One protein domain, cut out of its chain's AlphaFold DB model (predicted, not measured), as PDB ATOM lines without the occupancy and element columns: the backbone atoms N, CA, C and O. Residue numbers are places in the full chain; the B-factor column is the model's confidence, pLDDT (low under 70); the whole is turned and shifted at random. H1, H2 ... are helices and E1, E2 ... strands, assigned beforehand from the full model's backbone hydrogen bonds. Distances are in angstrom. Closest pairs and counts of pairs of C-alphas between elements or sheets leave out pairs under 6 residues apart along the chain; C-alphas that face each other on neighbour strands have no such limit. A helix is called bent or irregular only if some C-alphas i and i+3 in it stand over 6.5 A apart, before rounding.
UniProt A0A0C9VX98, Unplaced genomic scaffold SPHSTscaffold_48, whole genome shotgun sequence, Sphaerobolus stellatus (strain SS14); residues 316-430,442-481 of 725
ATOM      1  N   GLY A 316     111.917 133.518  84.952       89.62
ATOM      2  CA  GLY A 316     110.980 134.285  85.785       89.62
ATOM      3  C   GLY A 316     111.358 135.764  85.932       89.62
ATOM      4  O   GLY A 316     110.818 136.439  86.797       89.62
ATOM      5  N   TYR A 317     112.285 136.254  85.110       92.62
ATOM      6  CA  TYR A 317     112.940 137.543  85.196       92.62
ATOM      7  C   TYR A 317     113.012 138.205  83.819       92.62
ATOM      8  O   TYR A 317     113.194 137.524  82.806       92.62
ATOM      9  N   ASP A 318     112.871 139.523  83.807       93.06
ATOM     10  CA  ASP A 318     113.231 140.404  82.702       93.06
ATOM     11  C   ASP A 318     114.613 141.006  82.978       93.06
ATOM     12  O   ASP A 318     115.009 141.168  84.137       93.06
ATOM     13  N   VAL A 319     115.342 141.334  81.915       94.00
ATOM     14  CA  VAL A 319     116.646 141.999  81.986       94.00
ATOM     15  C   VAL A 319     116.530 143.339  81.283       94.00
ATOM     16  O   VAL A 319     115.991 143.413  80.181       94.00
ATOM     17  N   TYR A 320     117.045 144.382  81.918       95.75
ATOM     18  CA  TYR A 320     117.053 145.734  81.387       95.75
ATOM     19  C   TYR A 320     118.463 146.297  81.405       95.75
ATOM     20  O   TYR A 320     119.188 146.103  82.377       95.75
ATOM     21  N   LEU A 321     118.826 147.026  80.355       96.94
ATOM     22  CA  LEU A 321     120.038 147.837  80.341       96.94
ATOM     23  C   LEU A 321     119.722 149.227  80.895       96.94
ATOM     24  O   LEU A 321     118.624 149.747  80.675       96.94
ATOM     25  N   PHE A 322     120.655 149.828  81.624       98.00
ATOM     26  CA  PHE A 322     120.487 151.158  82.199       98.00
ATOM     27  C   PHE A 322     121.817 151.906  82.319       98.00
ATOM     28  O   PHE A 322     122.878 151.296  82.419       98.00
ATOM     29  N   HIS A 323     121.746 153.234  82.368       98.19
ATOM     30  CA  HIS A 323     122.847 154.086  82.800       98.19
ATOM     31  C   HIS A 323     122.717 154.384  84.290       98.19
ATOM     32  O   HIS A 323     121.666 154.839  84.755       98.19
ATOM     33  N   ARG A 324     123.793 154.153  85.039       98.44
ATOM     34  CA  ARG A 324     123.887 154.527  86.451       98.44
ATOM     35  C   ARG A 324     124.097 156.030  86.587       98.44
ATOM     36  O   ARG A 324     124.971 156.594  85.940       98.44
ATOM     37  N   ILE A 325     123.339 156.671  87.464       98.62
ATOM     38  CA  ILE A 325     123.515 158.058  87.882       98.62
ATOM     39  C   ILE A 325     123.839 158.046  89.375       98.62
ATOM     40  O   ILE A 325     123.003 157.681  90.204       98.62
ATOM     41  N   SER A 326     125.059 158.449  89.701       98.06
ATOM     42  CA  SER A 326     125.564 158.580  91.067       98.06
ATOM     43  C   SER A 326     125.629 160.053  91.467       98.06
ATOM     44  O   SER A 326     125.461 160.940  90.630       98.06
ATOM     45  N   ALA A 327     125.868 160.330  92.744       97.94
ATOM     46  CA  ALA A 327     126.043 161.684  93.248       97.94
ATOM     47  C   ALA A 327     127.430 161.865  93.875       97.94
ATOM     48  O   ALA A 327     127.907 160.992  94.599       97.94
ATOM     49  N   ILE A 328     128.041 163.020  93.627       97.00
ATOM     50  CA  ILE A 328     129.182 163.539  94.382       97.00
ATOM     51  C   ILE A 328     128.692 164.742  95.179       97.00
ATOM     52  O   ILE A 328     127.936 165.563  94.658       97.00
ATOM     53  N   VAL A 329     129.116 164.830  96.439       97.25
ATOM     54  CA  VAL A 329     128.859 165.993  97.292       97.25
ATOM     55  C   VAL A 329     130.170 166.719  97.516       97.25
ATOM     56  O   VAL A 329     131.148 166.115  97.962       97.25
ATOM     57  N   THR A 330     130.205 167.999  97.181       96.19
ATOM     58  CA  THR A 330     131.360 168.861  97.428       96.19
ATOM     59  C   THR A 330     131.465 169.221  98.922       96.19
ATOM     60  O   THR A 330     130.504 169.047  99.677       96.19
ATOM     61  N   PRO A 331     132.614 169.738  99.399       94.00
ATOM     62  CA  PRO A 331     132.772 170.142 100.800       94.00
ATOM     63  C   PRO A 331     131.826 171.256 101.275       94.00
ATOM     64  O   PRO A 331     131.658 171.419 102.477       94.00
ATOM     65  N   ASP A 332     131.238 172.029 100.363       91.94
ATOM     66  CA  ASP A 332     130.221 173.048 100.643       91.94
ATOM     67  C   ASP A 332     128.781 172.505 100.563       91.94
ATOM     68  O   ASP A 332     127.827 173.239 100.818       91.94
ATOM     69  N   GLY A 333     128.613 171.212 100.277       93.50
ATOM     70  CA  GLY A 333     127.314 170.544 100.231       93.50
ATOM     71  C   GLY A 333     126.613 170.607  98.872       93.50
ATOM     72  O   GLY A 333     125.459 170.191  98.777       93.50
ATOM     73  N   GLU A 334     127.266 171.089  97.811       96.06
ATOM     74  CA  GLU A 334     126.708 171.043  96.457       96.06
ATOM     75  C   GLU A 334     126.614 169.587  95.973       96.06
ATOM     76  O   GLU A 334     127.564 168.809  96.082       96.06
ATOM     77  N   ILE A 335     125.455 169.207  95.423       97.62
ATOM     78  CA  ILE A 335     125.218 167.860  94.895       97.62
ATOM     79  C   ILE A 335     125.352 167.870  93.378       97.62
ATOM     80  O   ILE A 335     124.494 168.399  92.667       97.62
ATOM     81  N   GLN A 336     126.369 167.177  92.881       97.62
ATOM     82  CA  GLN A 336     126.594 166.968  91.458       97.62
ATOM     83  C   GLN A 336     126.189 165.544  91.078       97.62
ATOM     84  O   GLN A 336     126.727 164.565  91.595       97.62
ATOM     85  N   LEU A 337     125.209 165.420  90.180       98.19
ATOM     86  CA  LEU A 337     124.766 164.126  89.660       98.19
ATOM     87  C   LEU A 337     125.605 163.750  88.440       98.19
ATOM     88  O   LEU A 337     125.672 164.508  87.473       98.19
ATOM     89  N   ILE A 338     126.212 162.569  88.475       98.12
ATOM     90  CA  ILE A 338     127.110 162.068  87.438       98.12
ATOM     91  C   ILE A 338     126.484 160.841  86.803       98.12
ATOM     92  O   ILE A 338     126.299 159.812  87.454       98.12
ATOM     93  N   LYS A 339     126.174 160.955  85.513       98.19
ATOM     94  CA  LYS A 339     125.690 159.847  84.697       98.19
ATOM     95  C   LYS A 339     126.876 159.077  84.119       98.19
ATOM     96  O   LYS A 339     127.704 159.648  83.416       98.19
ATOM     97  N   SER A 340     126.932 157.783  84.411       97.50
ATOM     98  CA  SER A 340     127.870 156.839  83.812       97.50
ATOM     99  C   SER A 340     127.590 156.686  82.318       97.50
ATOM    100  O   SER A 340     126.436 156.619  81.890       97.50
ATOM    101  N   ASN A 341     128.656 156.600  81.528       96.50
ATOM    102  CA  ASN A 341     128.597 156.248  80.111       96.50
ATOM    103  C   ASN A 341     128.540 154.729  79.879       96.50
ATOM    104  O   ASN A 341     128.351 154.298  78.744       96.50
ATOM    105  N   MET A 342     128.712 153.921  80.929       96.69
ATOM    106  CA  MET A 342     128.580 152.471  80.849       96.69
ATOM    107  C   MET A 342     127.110 152.060  80.945       96.69
ATOM    108  O   MET A 342     126.327 152.659  81.689       96.69
ATOM    109  N   GLU A 343     126.748 151.030  80.185       97.81
ATOM    110  CA  GLU A 343     125.464 150.348  80.311       97.81
ATOM    111  C   GLU A 343     125.613 149.166  81.266       97.81
ATOM    112  O   GLU A 343     126.494 148.321  81.110       97.81
ATOM    113  N   GLU A 344     124.737 149.102  82.261       97.81
ATOM    114  CA  GLU A 344     124.677 148.015  83.231       97.81
ATOM    115  C   GLU A 344     123.383 147.219  83.057       97.81
ATOM    116  O   GLU A 344     122.356 147.754  82.644       97.81
ATOM    117  N   GLY A 345     123.421 145.926  83.385       96.88
ATOM    118  CA  GLY A 345     122.247 145.059  83.369       96.88
ATOM    119  C   GLY A 345     121.582 144.976  84.742       96.88
ATOM    120  O   GLY A 345     122.230 144.605  85.719       96.88
ATOM    121  N   VAL A 346     120.279 145.250  84.812       97.44
ATOM    122  CA  VAL A 346     119.436 144.966  85.980       97.44
ATOM    123  C   VAL A 346     118.437 143.859  85.659       97.44
ATOM    124  O   VAL A 346     117.751 143.885  84.637       97.44
ATOM    125  N   VAL A 347     118.349 142.874  86.546       96.31
ATOM    126  CA  VAL A 347     117.460 141.717  86.415       96.31
ATOM    127  C   VAL A 347     116.321 141.833  87.418       96.31
ATOM    128  O   VAL A 347     116.554 141.932  88.624       96.31
ATOM    129  N   VAL A 348     115.079 141.816  86.931       95.88
ATOM    130  CA  VAL A 348     113.868 142.091  87.722       95.88
ATOM    131  C   VAL A 348     112.857 140.969  87.541       95.88
ATOM    132  O   VAL A 348     112.647 140.479  86.437       95.88
ATOM    133  N   HIS A 349     112.222 140.525  88.625       94.38
ATOM    134  CA  HIS A 349     111.270 139.418  88.556       94.38
ATOM    135  C   HIS A 349     110.018 139.804  87.743       94.38
ATOM    136  O   HIS A 349     109.363 140.812  88.012       94.38
ATOM    137  N   LYS A 350     109.629 138.957  86.786       91.81
ATOM    138  CA  LYS A 350     108.403 139.106  85.991       91.81
ATOM    139  C   LYS A 350     107.172 139.078  86.888       91.81
ATOM    140  O   LYS A 350     107.095 138.287  87.827       91.81
ATOM    141  N   ASN A 351     106.149 139.855  86.554       86.31
ATOM    142  CA  ASN A 351     104.845 139.810  87.223       86.31
ATOM    143  C   ASN A 351     104.829 140.199  88.716       86.31
ATOM    144  O   ASN A 351     103.821 139.936  89.376       86.31
ATOM    145  N   TRP A 352     105.859 140.858  89.264       91.50
ATOM    146  CA  TRP A 352     105.740 141.439  90.610       91.50
ATOM    147  C   TRP A 352     104.527 142.390  90.756       91.50
ATOM    148  O   TRP A 352     103.912 142.371  91.828       91.50
ATOM    149  N   PRO A 353     104.064 143.142  89.721       88.81
ATOM    150  CA  PRO A 353     102.870 143.983  89.860       88.81
ATOM    151  C   PRO A 353     101.593 143.191  90.171       88.81
ATOM    152  O   PRO A 353     100.674 143.706  90.811       88.81
ATOM    153  N   ALA A 354     101.523 141.916  89.772       87.69
ATOM    154  CA  ALA A 354     100.386 141.055  90.087       87.69
ATOM    155  C   ALA A 354     100.299 140.749  91.594       87.69
ATOM    156  O   ALA A 354      99.192 140.642  92.132       87.69
ATOM    157  N   CYS A 355     101.439 140.674  92.292       87.00
ATOM    158  CA  CYS A 355     101.494 140.480  93.744       87.00
ATOM    159  C   CYS A 355     100.905 141.678  94.507       87.00
ATOM    160  O   CYS A 355     100.254 141.486  95.535       87.00
ATOM    161  N   VAL A 356     101.038 142.898  93.968       84.56
ATOM    162  CA  VAL A 356     100.490 144.130  94.568       84.56
ATOM    163  C   VAL A 356      98.974 144.040  94.748       84.56
ATOM    164  O   VAL A 356      98.450 144.437  95.791       84.56
ATOM    165  N   LYS A 357      98.265 143.502  93.746       79.69
ATOM    166  CA  LYS A 357      96.798 143.369  93.762       79.69
ATOM    167  C   LYS A 357      96.315 142.328  94.769       79.69
ATOM    168  O   LYS A 357      95.229 142.470  95.314       79.69
ATOM    169  N   GLN A 358      97.114 141.291  95.004       81.56
ATOM    170  CA  GLN A 358      96.738 140.171  95.868       81.56
ATOM    171  C   GLN A 358      96.978 140.464  97.354       81.56
ATOM    172  O   GLN A 358      96.598 139.653  98.191       81.56
ATOM    173  N   GLY A 359      97.620 141.592  97.692       75.50
ATOM    174  CA  GLY A 359      97.947 141.944  99.077       75.50
ATOM    175  C   GLY A 359      98.871 140.931  99.758       75.50
ATOM    176  O   GLY A 359      98.925 140.879 100.984       75.50
ATOM    177  N   LYS A 360      99.565 140.101  98.972       71.06
ATOM    178  CA  LYS A 360     100.418 139.035  99.488       71.06
ATOM    179  C   LYS A 360     101.704 139.595 100.087       71.06
ATOM    180  O   LYS A 360     102.156 140.687  99.732       71.06
ATOM    181  N   CYS A 361     102.274 138.801 100.992       68.38
ATOM    182  CA  CYS A 361     103.615 138.977 101.540       68.38
ATOM    183  C   CYS A 361     104.678 139.053 100.421       68.38
ATOM    184  O   CYS A 361     104.354 138.782  99.262       68.38
ATOM    185  N   PRO A 362     105.930 139.431 100.742       78.06
ATOM    186  CA  PRO A 362     107.012 139.530  99.766       78.06
ATOM    187  C   PRO A 362     107.192 138.228  98.967       78.06
ATOM    188  O   PRO A 362     107.771 137.254  99.442       78.06
ATOM    189  N   GLU A 363     106.655 138.194  97.752       83.12
ATOM    190  CA  GLU A 363     106.682 137.045  96.850       83.12
ATOM    191  C   GLU A 363     107.046 137.531  95.447       83.12
ATOM    192  O   GLU A 363     106.582 138.584  95.003       83.12
ATOM    193  N   ARG A 364     107.841 136.736  94.716       87.25
ATOM    194  CA  ARG A 364     108.159 136.989  93.296       87.25
ATOM    195  C   ARG A 364     108.774 138.372  93.054       87.25
ATOM    196  O   ARG A 364     108.367 139.105  92.160       87.25
ATOM    197  N   GLY A 365     109.728 138.745  93.906       91.19
ATOM    198  CA  GLY A 365     110.428 140.028  93.841       91.19
ATOM    199  C   GLY A 365     109.654 141.216  94.413       91.19
ATOM    200  O   GLY A 365     110.251 142.261  94.608       91.19
ATOM    201  N   TRP A 366     108.371 141.103  94.751       93.94
ATOM    202  CA  TRP A 366     107.670 142.179  95.453       93.94
ATOM    203  C   TRP A 366     108.211 142.351  96.881       93.94
ATOM    204  O   TRP A 366     108.297 141.362  97.602       93.94
ATOM    205  N   LEU A 367     108.550 143.577  97.305       93.25
ATOM    206  CA  LEU A 367     109.020 143.863  98.676       93.25
ATOM    207  C   LEU A 367     108.001 144.684  99.479       93.25
ATOM    208  O   LEU A 367     107.798 144.465 100.677       93.25
ATOM    209  N   GLY A 368     107.302 145.616  98.831       91.94
ATOM    210  CA  GLY A 368     106.239 146.376  99.478       91.94
ATOM    211  C   GLY A 368     105.865 147.660  98.754       91.94
ATOM    212  O   GLY A 368     106.498 148.070  97.786       91.94
ATOM    213  N   LYS A 369     104.815 148.319  99.250       91.31
ATOM    214  CA  LYS A 369     104.395 149.650  98.794       91.31
ATOM    215  C   LYS A 369     104.493 150.649  99.935       91.31
ATOM    216  O   LYS A 369     104.014 150.367 101.032       91.31
ATOM    217  N   GLY A 370     105.065 151.807  99.645       89.88
ATOM    218  CA  GLY A 370     104.941 153.004 100.466       89.88
ATOM    219  C   GLY A 370     103.753 153.861 100.026       89.88
ATOM    220  O   GLY A 370     102.906 153.455  99.223       89.88
ATOM    221  N   MET A 371     103.706 155.094 100.530       88.44
ATOM    222  CA  MET A 371     102.692 156.071 100.119       88.44
ATOM    223  C   MET A 371     102.858 156.504  98.656       88.44
ATOM    224  O   MET A 371     101.860 156.707  97.963       88.44
ATOM    225  N   ARG A 372     104.109 156.606  98.191       90.44
ATOM    226  CA  ARG A 372     104.488 157.181  96.887       90.44
ATOM    227  C   ARG A 372     105.276 156.242  95.982       90.44
ATOM    228  O   ARG A 372     105.444 156.539  94.805       90.44
ATOM    229  N   LYS A 373     105.782 155.139  96.528       94.00
ATOM    230  CA  LYS A 373     106.720 154.251  95.848       94.00
ATOM    231  C   LYS A 373     106.284 152.803  95.945       94.00
ATOM    232  O   LYS A 373     105.764 152.357  96.970       94.00
ATOM    233  N   TYR A 374     106.545 152.063  94.884       93.94
ATOM    234  CA  TYR A 374     106.673 150.619  94.919       93.94
ATOM    235  C   TYR A 374     108.127 150.252  95.189       93.94
ATOM    236  O   TYR A 374     109.027 150.935  94.711       93.94
ATOM    237  N   CYS A 375     108.327 149.185  95.955       95.50
ATOM    238  CA  CYS A 375     109.625 148.602  96.242       95.50
ATOM    239  C   CYS A 375     109.607 147.131  95.824       95.50
ATOM    240  O   CYS A 375     108.726 146.358  96.227       95.50
ATOM    241  N   PHE A 376     110.570 146.745  94.997       95.69
ATOM    242  CA  PHE A 376     110.727 145.386  94.498       95.69
ATOM    243  C   PHE A 376     112.208 145.027  94.380       95.69
ATOM    244  O   PHE A 376     113.076 145.886  94.319       95.69
ATOM    245  N   LYS A 377     112.509 143.737  94.401       96.25
ATOM    246  CA  LYS A 377     113.858 143.192  94.393       96.25
ATOM    247  C   LYS A 377     114.385 143.121  92.964       96.25
ATOM    248  O   LYS A 377     113.709 142.588  92.080       96.25
ATOM    249  N   GLY A 378     115.605 143.601  92.775       96.75
ATOM    250  CA  GLY A 378     116.377 143.459  91.548       96.75
ATOM    251  C   GLY A 378     117.775 142.920  91.821       96.75
ATOM    252  O   GLY A 378     118.206 142.826  92.973       96.75
ATOM    253  N   TYR A 379     118.471 142.562  90.749       97.06
ATOM    254  CA  TYR A 379     119.846 142.072  90.794       97.06
ATOM    255  C   TYR A 379     120.691 142.818  89.770       97.06
ATOM    256  O   TYR A 379     120.260 142.974  88.628       97.06
ATOM    257  N   ILE A 380     121.879 143.252  90.173       96.88
ATOM    258  CA  ILE A 380     122.882 143.865  89.295       96.88
ATOM    259  C   ILE A 380     124.183 143.133  89.574       96.88
ATOM    260  O   ILE A 380     124.689 143.149  90.697       96.88
ATOM    261  N   GLY A 381     124.659 142.383  88.581       94.88
ATOM    262  CA  GLY A 381     125.610 141.310  88.857       94.88
ATOM    263  C   GLY A 381     125.084 140.381  89.966       94.88
ATOM    264  O   GLY A 381     123.901 140.058  90.050       94.88
ATOM    265  N   GLN A 382     125.951 139.962  90.878       94.75
ATOM    266  CA  GLN A 382     125.546 139.045  91.950       94.75
ATOM    267  C   GLN A 382     124.860 139.744  93.137       94.75
ATOM    268  O   GLN A 382     124.348 139.071  94.034       94.75
ATOM    269  N   GLN A 383     124.824 141.079  93.155       96.62
ATOM    270  CA  GLN A 383     124.329 141.851  94.289       96.62
ATOM    271  C   GLN A 383     122.820 142.095  94.192       96.62
ATOM    272  O   GLN A 383     122.254 142.325  93.121       96.62
ATOM    273  N   GLN A 384     122.163 142.024  95.349       97.31
ATOM    274  CA  GLN A 384     120.730 142.243  95.493       97.31
ATOM    275  C   GLN A 384     120.452 143.710  95.799       97.31
ATOM    276  O   GLN A 384     121.080 144.291  96.681       97.31
ATOM    277  N   PHE A 385     119.457 144.271  95.121       98.12
ATOM    278  CA  PHE A 385     119.018 145.647  95.311       98.12
ATOM    279  C   PHE A 385     117.520 145.709  95.605       98.12
ATOM    280  O   PHE A 385     116.724 144.931  95.069       98.12
ATOM    281  N   ALA A 386     117.136 146.664  96.444       97.62
ATOM    282  CA  ALA A 386     115.780 147.178  96.521       97.62
ATOM    283  C   ALA A 386     115.630 148.288  95.472       97.62
ATOM    284  O   ALA A 386     116.314 149.310  95.523       97.62
ATOM    285  N   LEU A 387     114.752 148.063  94.500       97.88
ATOM    286  CA  LEU A 387     114.434 148.990  93.425       97.88
ATOM    287  C   LEU A 387     113.150 149.745  93.762       97.88
ATOM    288  O   LEU A 387     112.140 149.141  94.132       97.88
ATOM    289  N   PHE A 388     113.184 151.061  93.589       97.38
ATOM    290  CA  PHE A 388     112.088 151.966  93.888       97.38
ATOM    291  C   PHE A 388     111.620 152.682  92.626       97.38
ATOM    292  O   PHE A 388     112.407 153.287  91.895       97.38
ATOM    293  N   GLN A 389     110.310 152.651  92.400       95.69
ATOM    294  CA  GLN A 389     109.643 153.419  91.350       95.69
ATOM    295  C   GLN A 389     108.397 154.090  91.918       95.69
ATOM    296  O   GLN A 389     107.774 153.537  92.828       95.69
ATOM    297  N   LEU A 390     108.001 155.253  91.389       92.44
ATOM    298  CA  LEU A 390     106.756 155.869  91.817       92.44
ATOM    299  C   LEU A 390     105.568 154.949  91.563       92.44
ATOM    300  O   LEU A 390     105.461 154.262  90.546       92.44
ATOM    301  N   GLY A 391     104.671 154.969  92.535       83.12
ATOM    302  CA  GLY A 391     103.481 154.148  92.599       83.12
ATOM    303  C   GLY A 391     102.791 154.313  93.949       83.12
ATOM    304  O   GLY A 391     102.936 155.315  94.645       83.12
ATOM    305  N   GLY A 392     102.040 153.309  94.373       73.94
ATOM    306  CA  GLY A 392     101.461 153.288  95.715       73.94
ATOM    307  C   GLY A 392     100.144 154.054  95.827       73.94
ATOM    308  O   GLY A 392      99.273 153.951  94.967       73.94
ATOM    309  N   TYR A 393      99.938 154.729  96.958       63.25
ATOM    310  CA  TYR A 393      98.634 155.296  97.319       63.25
ATOM    311  C   TYR A 393      98.310 156.615  96.621       63.25
ATOM    312  O   TYR A 393      97.123 156.912  96.458       63.25
ATOM    313  N   PHE A 394      99.328 157.405  96.280       64.00
ATOM    314  CA  PHE A 394      99.153 158.711  95.637       64.00
ATOM    315  C   PHE A 394      99.311 158.672  94.124       64.00
ATOM    316  O   PHE A 394      98.726 159.501  93.431       64.00
ATOM    317  N   PHE A 395     100.051 157.694  93.615       67.06
ATOM    318  CA  PHE A 395     100.295 157.530  92.196       67.06
ATOM    319  C   PHE A 395      99.668 156.214  91.749       67.06
ATOM    320  O   PHE A 395     100.229 155.135  91.942       67.06
ATOM    321  N   PHE A 396      98.467 156.304  91.177       60.66
ATOM    322  CA  PHE A 396      97.945 155.214  90.357       60.66
ATOM    323  C   PHE A 396      98.808 155.101  89.090       60.66
ATOM    324  O   PHE A 396      99.466 156.067  88.700       60.66
ATOM    325  N   SER A 397      98.822 153.925  88.459       64.12
ATOM    326  CA  SER A 397      99.493 153.705  87.169       64.12
ATOM    327  C   SER A 397      99.213 154.862  86.199       64.12
ATOM    328  O   SER A 397      98.047 155.216  86.019       64.12
ATOM    329  N   GLY A 398     100.257 155.428  85.582       69.12
ATOM    330  CA  GLY A 398     100.121 156.521  84.607       69.12
ATOM    331  C   GLY A 398     100.762 157.858  84.991       69.12
ATOM    332  O   GLY A 398     100.407 158.873  84.400       69.12
ATOM    333  N   VAL A 399     101.694 157.894  85.953       82.19
ATOM    334  CA  VAL A 399     102.590 159.057  86.089       82.19
ATOM    335  C   VAL A 399     103.479 159.116  84.852       82.19
ATOM    336  O   VAL A 399     104.025 158.095  84.437       82.19
ATOM    337  N   ASP A 400     103.608 160.291  84.242       87.81
ATOM    338  CA  ASP A 400     104.500 160.454  83.103       87.81
ATOM    339  C   ASP A 400     105.966 160.272  83.534       87.81
ATOM    340  O   ASP A 400     106.369 160.639  84.644       87.81
ATOM    341  N   ASN A 401     106.781 159.715  82.638       90.38
ATOM    342  CA  ASN A 401     108.181 159.393  82.918       90.38
ATOM    343  C   ASN A 401     108.999 160.603  83.392       90.38
ATOM    344  O   ASN A 401     109.896 160.445  84.218       90.38
ATOM    345  N   ARG A 402     108.687 161.812  82.908       91.81
ATOM    346  CA  ARG A 402     109.411 163.033  83.276       91.81
ATOM    347  C   ARG A 402     109.116 163.424  84.722       91.81
ATOM    348  O   ARG A 402     110.049 163.672  85.485       91.81
ATOM    349  N   THR A 403     107.844 163.446  85.117       90.75
ATOM    350  CA  THR A 403     107.434 163.691  86.507       90.75
ATOM    351  C   THR A 403     107.991 162.623  87.436       90.75
ATOM    352  O   THR A 403     108.523 162.962  88.493       90.75
ATOM    353  N   HIS A 404     107.908 161.351  87.034       93.38
ATOM    354  CA  HIS A 404     108.481 160.241  87.789       93.38
ATOM    355  C   HIS A 404     109.982 160.427  88.009       93.38
ATOM    356  O   HIS A 404     110.440 160.395  89.149       93.38
ATOM    357  N   SER A 405     110.731 160.690  86.936       95.62
ATOM    358  CA  SER A 405     112.181 160.847  87.008       95.62
ATOM    359  C   SER A 405     112.586 162.012  87.893       95.62
ATOM    360  O   SER A 405     113.505 161.869  88.690       95.62
ATOM    361  N   ARG A 406     111.892 163.151  87.788       95.50
ATOM    362  CA  ARG A 406     112.178 164.314  88.630       95.50
ATOM    363  C   ARG A 406     112.022 163.981  90.114       95.50
ATOM    364  O   ARG A 406     112.940 164.223  90.878       95.50
ATOM    365  N   ILE A 407     110.898 163.377  90.506       94.75
ATOM    366  CA  ILE A 407     110.629 163.075  91.921       94.75
ATOM    367  C   ILE A 407     111.637 162.058  92.470       94.75
ATOM    368  O   ILE A 407     112.145 162.250  93.566       94.75
ATOM    369  N   ILE A 408     111.951 161.001  91.716       97.00
ATOM    370  CA  ILE A 408     112.942 160.002  92.143       97.00
ATOM    371  C   ILE A 408     114.333 160.637  92.324       97.00
ATOM    372  O   ILE A 408     115.032 160.320  93.285       97.00
ATOM    373  N   VAL A 409     114.719 161.564  91.443       97.44
ATOM    374  CA  VAL A 409     115.973 162.320  91.574       97.44
ATOM    375  C   VAL A 409     115.949 163.253  92.790       97.44
ATOM    376  O   VAL A 409     116.942 163.315  93.514       97.44
ATOM    377  N   ASP A 410     114.840 163.946  93.050       96.81
ATOM    378  CA  ASP A 410     114.697 164.833  94.213       96.81
ATOM    379  C   ASP A 410     114.753 164.044  95.538       96.81
ATOM    380  O   ASP A 410     115.392 164.471  96.504       96.81
ATOM    381  N   GLU A 411     114.156 162.850  95.589       96.94
ATOM    382  CA  GLU A 411     114.264 161.947  96.742       96.94
ATOM    383  C   GLU A 411     115.707 161.455  96.946       96.94
ATOM    384  O   GLU A 411     116.216 161.471  98.067       96.94
ATOM    385  N   TYR A 412     116.409 161.091  95.867       98.12
ATOM    386  CA  TYR A 412     117.822 160.709  95.949       98.12
ATOM    387  C   TYR A 412     118.705 161.867  96.433       98.12
ATOM    388  O   TYR A 412     119.543 161.676  97.314       98.12
ATOM    389  N   ARG A 413     118.471 163.093  95.947       98.00
ATOM    390  CA  ARG A 413     119.140 164.304  96.452       98.00
ATOM    391  C   ARG A 413     118.873 164.536  97.935       98.00
ATOM    392  O   ARG A 413     119.798 164.883  98.664       98.00
ATOM    393  N   SER A 414     117.642 164.311  98.390       97.94
ATOM    394  CA  SER A 414     117.267 164.445  99.803       97.94
ATOM    395  C   SER A 414     118.030 163.458 100.686       97.94
ATOM    396  O   SER A 414     118.536 163.837 101.742       97.94
ATOM    397  N   LEU A 415     118.184 162.211 100.230       98.19
ATOM    398  CA  LEU A 415     118.979 161.189 100.912       98.19
ATOM    399  C   LEU A 415     120.470 161.557 100.966       98.19
ATOM    400  O   LEU A 415     121.087 161.472 102.029       98.19
ATOM    401  N   ILE A 416     121.034 162.014  99.844       98.50
ATOM    402  CA  ILE A 416     122.432 162.454  99.740       98.50
ATOM    403  C   ILE A 416     122.714 163.644 100.671       98.50
ATOM    404  O   ILE A 416     123.650 163.587 101.471       98.50
ATOM    405  N   MET A 417     121.889 164.693 100.609       98.25
ATOM    406  CA  MET A 417     122.048 165.895 101.434       98.25
ATOM    407  C   MET A 417     121.907 165.570 102.923       98.25
ATOM    408  O   MET A 417     122.699 166.025 103.744       98.25
ATOM    409  N   SER A 418     120.938 164.728 103.284       98.44
ATOM    410  CA  SER A 418     120.727 164.316 104.675       98.44
ATOM    411  C   SER A 418     121.924 163.529 105.223       98.44
ATOM    412  O   SER A 418     122.317 163.730 106.372       98.44
ATOM    413  N   ASN A 419     122.560 162.684 104.402       98.44
ATOM    414  CA  ASN A 419     123.802 162.005 104.772       98.44
ATOM    415  C   ASN A 419     124.980 162.975 104.939       98.44
ATOM    416  O   ASN A 419     125.739 162.855 105.900       98.44
ATOM    417  N   TYR A 420     125.122 163.946 104.034       98.50
ATOM    418  CA  TYR A 420     126.129 165.002 104.151       98.50
ATOM    419  C   TYR A 420     125.972 165.775 105.470       98.50
ATOM    420  O   TYR A 420     126.911 165.852 106.261       98.50
ATOM    421  N   LEU A 421     124.758 166.241 105.766       98.44
ATOM    422  CA  LEU A 421     124.440 166.960 106.998       98.44
ATOM    423  C   LEU A 421     124.656 166.101 108.255       98.44
ATOM    424  O   LEU A 421     125.133 166.603 109.273       98.44
ATOM    425  N   LEU A 422     124.365 164.797 108.197       98.56
ATOM    426  CA  LEU A 422     124.655 163.876 109.301       98.56
ATOM    427  C   LEU A 422     126.163 163.754 109.558       98.56
ATOM    428  O   LEU A 422     126.587 163.668 110.710       98.56
ATOM    429  N   ASN A 423     126.983 163.768 108.509       98.38
ATOM    430  CA  ASN A 423     128.436 163.756 108.659       98.38
ATOM    431  C   ASN A 423     128.956 165.066 109.266       98.38
ATOM    432  O   ASN A 423     129.807 165.009 110.154       98.38
ATOM    433  N   VAL A 424     128.402 166.219 108.876       98.06
ATOM    434  CA  VAL A 424     128.698 167.517 109.518       98.06
ATOM    435  C   VAL A 424     128.341 167.478 111.009       98.06
ATOM    436  O   VAL A 424     129.159 167.839 111.858       98.06
ATOM    437  N   PHE A 425     127.171 166.936 111.359       98.44
ATOM    438  CA  PHE A 425     126.762 166.743 112.752       98.44
ATOM    439  C   PHE A 425     127.725 165.842 113.537       98.44
ATOM    440  O   PHE A 425     128.108 166.175 114.661       98.44
ATOM    441  N   LYS A 426     128.171 164.725 112.946       98.38
ATOM    442  CA  LYS A 426     129.167 163.831 113.559       98.38
ATOM    443  C   LYS A 426     130.507 164.529 113.788       98.38
ATOM    444  O   LYS A 426     131.085 164.375 114.860       98.38
ATOM    445  N   GLN A 427     130.979 165.318 112.822       98.12
ATOM    446  CA  GLN A 427     132.211 166.103 112.959       98.12
ATOM    447  C   GLN A 427     132.092 167.135 114.085       98.12
ATOM    448  O   GLN A 427     132.989 167.241 114.922       98.12
ATOM    449  N   ARG A 428     130.957 167.842 114.170       97.62
ATOM    450  CA  ARG A 428     130.668 168.742 115.294       97.62
ATOM    451  C   ARG A 428     130.683 167.995 116.628       97.62
ATOM    452  O   ARG A 428     131.281 168.472 117.588       97.62
ATOM    453  N   ALA A 429     130.033 166.839 116.707       98.31
ATOM    454  CA  ALA A 429     130.006 166.051 117.932       98.31
ATOM    455  C   ALA A 429     131.400 165.581 118.347       98.31
ATOM    456  O   ALA A 429     131.752 165.694 119.519       98.31
ATOM    457  N   GLN A 430     132.225 165.154 117.391       98.12
ATOM    458  CA  GLN A 430     133.625 164.829 117.634       98.12
ATOM    459  C   GLN A 430     134.403 166.041 118.167       98.12
ATOM    460  O   GLN A 430     135.119 165.906 119.156       98.12
ATOM    461  N   HIS A 442     121.203 155.130 104.514       97.56
ATOM    462  CA  HIS A 442     121.358 154.030 103.567       97.56
ATOM    463  C   HIS A 442     121.744 154.529 102.165       97.56
ATOM    464  O   HIS A 442     120.967 154.459 101.212       97.56
ATOM    465  N   ILE A 443     122.943 155.101 102.063       97.44
ATOM    466  CA  ILE A 443     123.429 155.765 100.850       97.44
ATOM    467  C   ILE A 443     124.548 155.016 100.130       97.44
ATOM    468  O   ILE A 443     124.751 155.224  98.938       97.44
ATOM    469  N   GLU A 444     125.271 154.161 100.848       96.69
ATOM    470  CA  GLU A 444     126.336 153.344 100.275       96.69
ATOM    471  C   GLU A 444     125.759 152.470  99.158       96.69
ATOM    472  O   GLU A 444     124.740 151.813  99.355       96.69
ATOM    473  N   ASP A 445     126.359 152.550  97.970       97.19
ATOM    474  CA  ASP A 445     125.888 151.917  96.732       97.19
ATOM    475  C   ASP A 445     124.450 152.267  96.297       97.19
ATOM    476  O   ASP A 445     123.888 151.587  95.436       97.19
ATOM    477  N   THR A 446     123.848 153.335  96.830       98.25
ATOM    478  CA  THR A 446     122.548 153.839  96.365       98.25
ATOM    479  C   THR A 446     122.732 154.757  95.154       98.25
ATOM    480  O   THR A 446     123.548 155.683  95.173       98.25
ATOM    481  N   PHE A 447     121.953 154.542  94.092       98.56
ATOM    482  CA  PHE A 447     122.038 155.298  92.835       98.56
ATOM    483  C   PHE A 447     120.684 155.383  92.114       98.56
ATOM    484  O   PHE A 447     119.719 154.704  92.473       98.56
ATOM    485  N   ILE A 448     120.620 156.202  91.061       98.69
ATOM    486  CA  ILE A 448     119.501 156.227  90.114       98.69
ATOM    487  C   ILE A 448     119.878 155.445  88.857       98.69
ATOM    488  O   ILE A 448     120.937 155.666  88.283       98.69
ATOM    489  N   GLY A 449     119.022 154.532  88.414       98.44
ATOM    490  CA  GLY A 449     119.152 153.875  87.119       98.44
ATOM    491  C   GLY A 449     118.214 154.495  86.089       98.44
ATOM    492  O   GLY A 449     117.024 154.665  86.354       98.44
ATOM    493  N   GLU A 450     118.743 154.816  84.911       97.94
ATOM    494  CA  GLU A 450     117.981 155.293  83.754       97.94
ATOM    495  C   GLU A 450     118.010 154.246  82.637       97.94
ATOM    496  O   GLU A 450     119.061 153.959  82.073       97.94
ATOM    497  N   LEU A 451     116.856 153.651  82.339       97.06
ATOM    498  CA  LEU A 451     116.713 152.544  81.401       97.06
ATOM    499  C   LEU A 451     117.059 152.946  79.965       97.06
ATOM    500  O   LEU A 451     116.538 153.927  79.431       97.06
ATOM    501  N   VAL A 452     117.855 152.109  79.308       95.69
ATOM    502  CA  VAL A 452     118.174 152.202  77.882       95.69
ATOM    503  C   VAL A 452     117.050 151.542  77.076       95.69
ATOM    504  O   VAL A 452     116.564 150.468  77.429       95.69
ATOM    505  N   ASN A 453     116.616 152.178  75.983       87.94
ATOM    506  CA  ASN A 453     115.618 151.642  75.040       87.94
ATOM    507  C   ASN A 453     114.257 151.246  75.652       87.94
ATOM    508  O   ASN A 453     113.569 150.358  75.146       87.94
ATOM    509  N   TYR A 454     113.811 151.940  76.702       83.88
ATOM    510  CA  TYR A 454     112.558 151.627  77.405       83.88
ATOM    511  C   TYR A 454     111.307 151.565  76.506       83.88
ATOM    512  O   TYR A 454     110.394 150.779  76.756       83.88
ATOM    513  N   ASN A 455     111.274 152.357  75.428       78.06
ATOM    514  CA  ASN A 455     110.139 152.432  74.499       78.06
ATOM    515  C   ASN A 455     109.834 151.105  73.780       78.06
ATOM    516  O   ASN A 455     108.769 150.977  73.180       78.06
ATOM    517  N   ALA A 456     110.731 150.117  73.845       68.88
ATOM    518  CA  ALA A 456     110.526 148.805  73.239       68.88
ATOM    519  C   ALA A 456     109.466 147.948  73.956       68.88
ATOM    520  O   ALA A 456     108.994 146.968  73.381       68.88
ATOM    521  N   ILE A 457     109.080 148.287  75.192       75.69
ATOM    522  CA  ILE A 457     108.107 147.501  75.958       75.69
ATOM    523  C   ILE A 457     106.767 148.241  75.953       75.69
ATOM    524  O   ILE A 457     106.587 149.189  76.726       75.69
ATOM    525  N   PRO A 458     105.814 147.836  75.092       78.56
ATOM    526  CA  PRO A 458     104.539 148.519  74.986       78.56
ATOM    527  C   PRO A 458     103.811 148.477  76.327       78.56
ATOM    528  O   PRO A 458     103.730 147.437  76.988       78.56
ATOM    529  N   ALA A 459     103.270 149.627  76.729       80.94
ATOM    530  CA  ALA A 459     102.362 149.672  77.859       80.94
ATOM    531  C   ALA A 459     101.170 148.745  77.567       80.94
ATOM    532  O   ALA A 459     100.661 148.732  76.439       80.94
ATOM    533  N   PRO A 460     100.722 147.958  78.554       80.12
ATOM    534  CA  PRO A 460      99.585 147.084  78.346       80.12
ATOM    535  C   PRO A 460      98.334 147.934  78.034       80.12
ATOM    536  O   PRO A 460      98.224 149.061  78.530       80.12
ATOM    537  N   PRO A 461      97.392 147.440  77.204       79.31
ATOM    538  CA  PRO A 461      96.191 148.186  76.835       79.31
ATOM    539  C   PRO A 461      95.446 148.724  78.058       79.31
ATOM    540  O   PRO A 461      95.397 148.067  79.103       79.31
ATOM    541  N   PHE A 462      94.824 149.893  77.930       76.50
ATOM    542  CA  PHE A 462      94.075 150.503  79.028       76.50
ATOM    543  C   PHE A 462      93.063 149.515  79.640       76.50
ATOM    544  O   PHE A 462      92.308 148.854  78.930       76.50
ATOM    545  N   GLY A 463      93.067 149.396  80.972       73.69
ATOM    546  CA  GLY A 463      92.202 148.476  81.721       73.69
ATOM    547  C   GLY A 463      92.727 147.041  81.859       73.69
ATOM    548  O   GLY A 463      92.218 146.292  82.694       73.69
ATOM    549  N   SER A 464      93.763 146.652  81.112       79.62
ATOM    550  CA  SER A 464      94.435 145.370  81.334       79.62
ATOM    551  C   SER A 464      95.378 145.431  82.544       79.62
ATOM    552  O   SER A 464      95.724 146.500  83.052       79.62
ATOM    553  N   SER A 465      95.735 144.265  83.091       80.62
ATOM    554  CA  SER A 465      96.659 144.226  84.226       80.62
ATOM    555  C   SER A 465      98.054 144.651  83.790       80.62
ATOM    556  O   SER A 465      98.540 144.210  82.754       80.62
ATOM    557  N   GLU A 466      98.704 145.465  84.618       86.38
ATOM    558  CA  GLU A 466     100.106 145.813  84.423       86.38
ATOM    559  C   GLU A 466     100.970 144.544  84.473       86.38
ATOM    560  O   GLU A 466     100.931 143.800  85.457       86.38
ATOM    561  N   THR A 467     101.693 144.282  83.386       85.06
ATOM    562  CA  THR A 467     102.536 143.084  83.208       85.06
ATOM    563  C   THR A 467     104.019 143.424  83.136       85.06
ATOM    564  O   THR A 467     104.846 142.529  83.298       85.06
ATOM    565  N   ARG A 468     104.370 144.702  82.944       90.81
ATOM    566  CA  ARG A 468     105.762 145.147  82.868       90.81
ATOM    567  C   ARG A 468     106.418 145.040  84.238       90.81
ATOM    568  O   ARG A 468     105.838 145.453  85.239       90.81
ATOM    569  N   SER A 469     107.637 144.512  84.291       92.50
ATOM    570  CA  SER A 469     108.419 144.474  85.530       92.50
ATOM    571  C   SER A 469     109.136 145.802  85.821       92.50
ATOM    572  O   SER A 469     109.481 146.053  86.970       92.50
ATOM    573  N   MET A 470     109.267 146.695  84.837       93.81
ATOM    574  CA  MET A 470     109.650 148.098  85.039       93.81
ATOM    575  C   MET A 470     108.533 149.012  84.540       93.81
ATOM    576  O   MET A 470     108.143 148.938  83.376       93.81
ATOM    577  N   LEU A 471     107.998 149.858  85.424       91.88
ATOM    578  CA  LEU A 471     106.827 150.700  85.136       91.88
ATOM    579  C   LEU A 471     107.190 152.048  84.514       91.88
ATOM    580  O   LEU A 471     106.376 152.648  83.805       91.88
ATOM    581  N   ASN A 472     108.408 152.511  84.784       93.06
ATOM    582  CA  ASN A 472     108.938 153.798  84.361       93.06
ATOM    583  C   ASN A 472     110.377 153.658  83.849       93.06
ATOM    584  O   ASN A 472     111.064 152.683  84.154       93.06
ATOM    585  N   THR A 473     110.824 154.675  83.112       95.19
ATOM    586  CA  THR A 473     112.181 154.796  82.537       95.19
ATOM    587  C   THR A 473     113.290 154.950  83.569       95.19
ATOM    588  O   THR A 473     114.434 154.650  83.257       95.19
ATOM    589  N   THR A 474     112.989 155.400  84.785       97.19
ATOM    590  CA  THR A 474     113.994 155.539  85.844       97.19
ATOM    591  C   THR A 474     113.597 154.784  87.103       97.19
ATOM    592  O   THR A 474     112.426 154.448  87.322       97.19
ATOM    593  N   PHE A 475     114.573 154.482  87.943       97.94
ATOM    594  CA  PHE A 475     114.378 153.861  89.248       97.94
ATOM    595  C   PHE A 475     115.480 154.313  90.202       97.94
ATOM    596  O   PHE A 475     116.572 154.654  89.763       97.94
ATOM    597  N   MET A 476     115.208 154.297  91.502       98.38
ATOM    598  CA  MET A 476     116.263 154.358  92.515       98.38
ATOM    599  C   MET A 476     116.595 152.935  92.940       98.38
ATOM    600  O   MET A 476     115.688 152.124  93.113       98.38
ATOM    601  N   ALA A 477     117.870 152.619  93.106       98.44
ATOM    602  CA  ALA A 477     118.328 151.341  93.623       98.44
ATOM    603  C   ALA A 477     119.151 151.590  94.881       98.44
ATOM    604  O   ALA A 477     120.071 152.400  94.851       98.44
ATOM    605  N   ALA A 478     118.816 150.893  95.960       98.19
ATOM    606  CA  ALA A 478     119.623 150.824  97.174       98.19
ATOM    607  C   ALA A 478     119.971 149.357  97.447       98.19
ATOM    608  O   ALA A 478     119.178 148.482  97.066       98.19
ATOM    609  N   PRO A 479     121.112 149.049  98.084       97.88
ATOM    610  CA  PRO A 479     121.425 147.683  98.483       97.88
ATOM    611  C   PRO A 479     120.259 147.032  99.219       97.88
ATOM    612  O   PRO A 479     119.552 147.659 100.007       97.88
ATOM    613  N   PHE A 480     119.997 145.763  98.926       96.88
ATOM    614  CA  PHE A 480     118.938 145.056  99.624       96.88
ATOM    615  C   PHE A 480     119.366 144.795 101.071       96.88
ATOM    616  O   PHE A 480     120.370 144.127 101.313       96.88
ATOM    617  N   VAL A 481     118.574 145.288 102.021       95.12
ATOM    618  CA  VAL A 481     118.759 145.026 103.449       95.12
ATOM    619  C   VAL A 481     117.629 144.123 103.912       95.12
ATOM    620  O   VAL A 481     116.454 144.452 103.745       95.12
TER     621      VAL A 481
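AT A GLANCE: This is residues 316 to 430 and 442 to 481 of the 725 residues of an uncharacterized protein of Sphaerobolus stellatus (strain SS14) (UniProt A0A0C9VX98). A small closed barrel of six strands has one long helix, H2, packed on it through residues 401 to 420, while residues 425 to 430 of that helix stick out. The long bent hairpin E1 and E2 makes part of the barrel wall, and the small helix H1 packs outside the barrel by E3 and E4. The printed part has 155 residues, with two named helices and seven named strands in the order E1 E2 H1 E3 E4 E5 H2 E6 E7; the class is mixed, helices and strands. Round the ring run E1 E2 E4 E5 E7 E6 and back to E1, all antiparallel, with E3 paired onto E4. The whole is compact, with a radius of gyration of the C-alphas of 16.3 A, and its outline is elongated, 55 by 34 by 31 A.

HOW THE PARTS SIT: E1, residues 317 to 329, bends by 61 degrees at residue 321 and forms a hairpin with E2, residues 335 to 349, which bends by 89 degrees at residue 342; N 318 and O 348 are 2.8 A apart. H1, residues 352 to 358, is on the barrel, outside it, at a height over the sheet of 9.3 A; its Trp 352 and Trp 366 of E3, residues 366 to 369, have the closest C-alphas, 5.3 A. E3, E4, residues 373 to 380, and E5, residues 383 to 390, form a meander, each strand the antiparallel neighbour of the one before; N 375 and O 368 are 2.8 A apart, and N 374 and O 389 2.8 A. E2 also pairs with E4, N 347 and O 379 at 2.8 A. H2, residues 401 to 430, stands at the sheet's level, 0.8 A, and the sheet curls round it; the closest C-alphas of H2 and E7, residues 474 to 479, are those of Ser 405 and Thr 474, 5.7 A. E7 pairs with E5, N 386 and O 478 at 2.8 A, and with E6, residues 447 to 451, N 449 and O 475 at 2.8 A. E6 and E1 close the ring, N 325 and O 448 at 2.7 A. In H2 every O i to N i+4 pair is within hydrogen-bond range; in H1 0 of 3 are, beside 4 of 4 O i to N i+3 pairs. H1 and H2 are apart.

IN THESE COORDINATES: E1 begins at C-alpha 317 (112.940, 137.543, 85.196) and is 34.8 A long; E2 is 32.3 A, H1 10.5 A, E3 8.8 A, E4 20.3 A and E5 22.6 A. H2 is 43.4 A long and ends at C-alpha 430 (133.625, 164.829, 117.634). E6 is 12.9 A, and E7, 16.6 A, ends at C-alpha 479 (121.425, 147.683, 98.483).

THE WHOLE: The C-alphas farthest apart, of Gln 430 and Pro 461, are 57.8 A apart. Residues 431 to 441 are not printed, with 21.6 A across the cut. The link E6 to E7 is long, 22 residues. Confidence is under 70 at residues 361, 393 to 398 and 456.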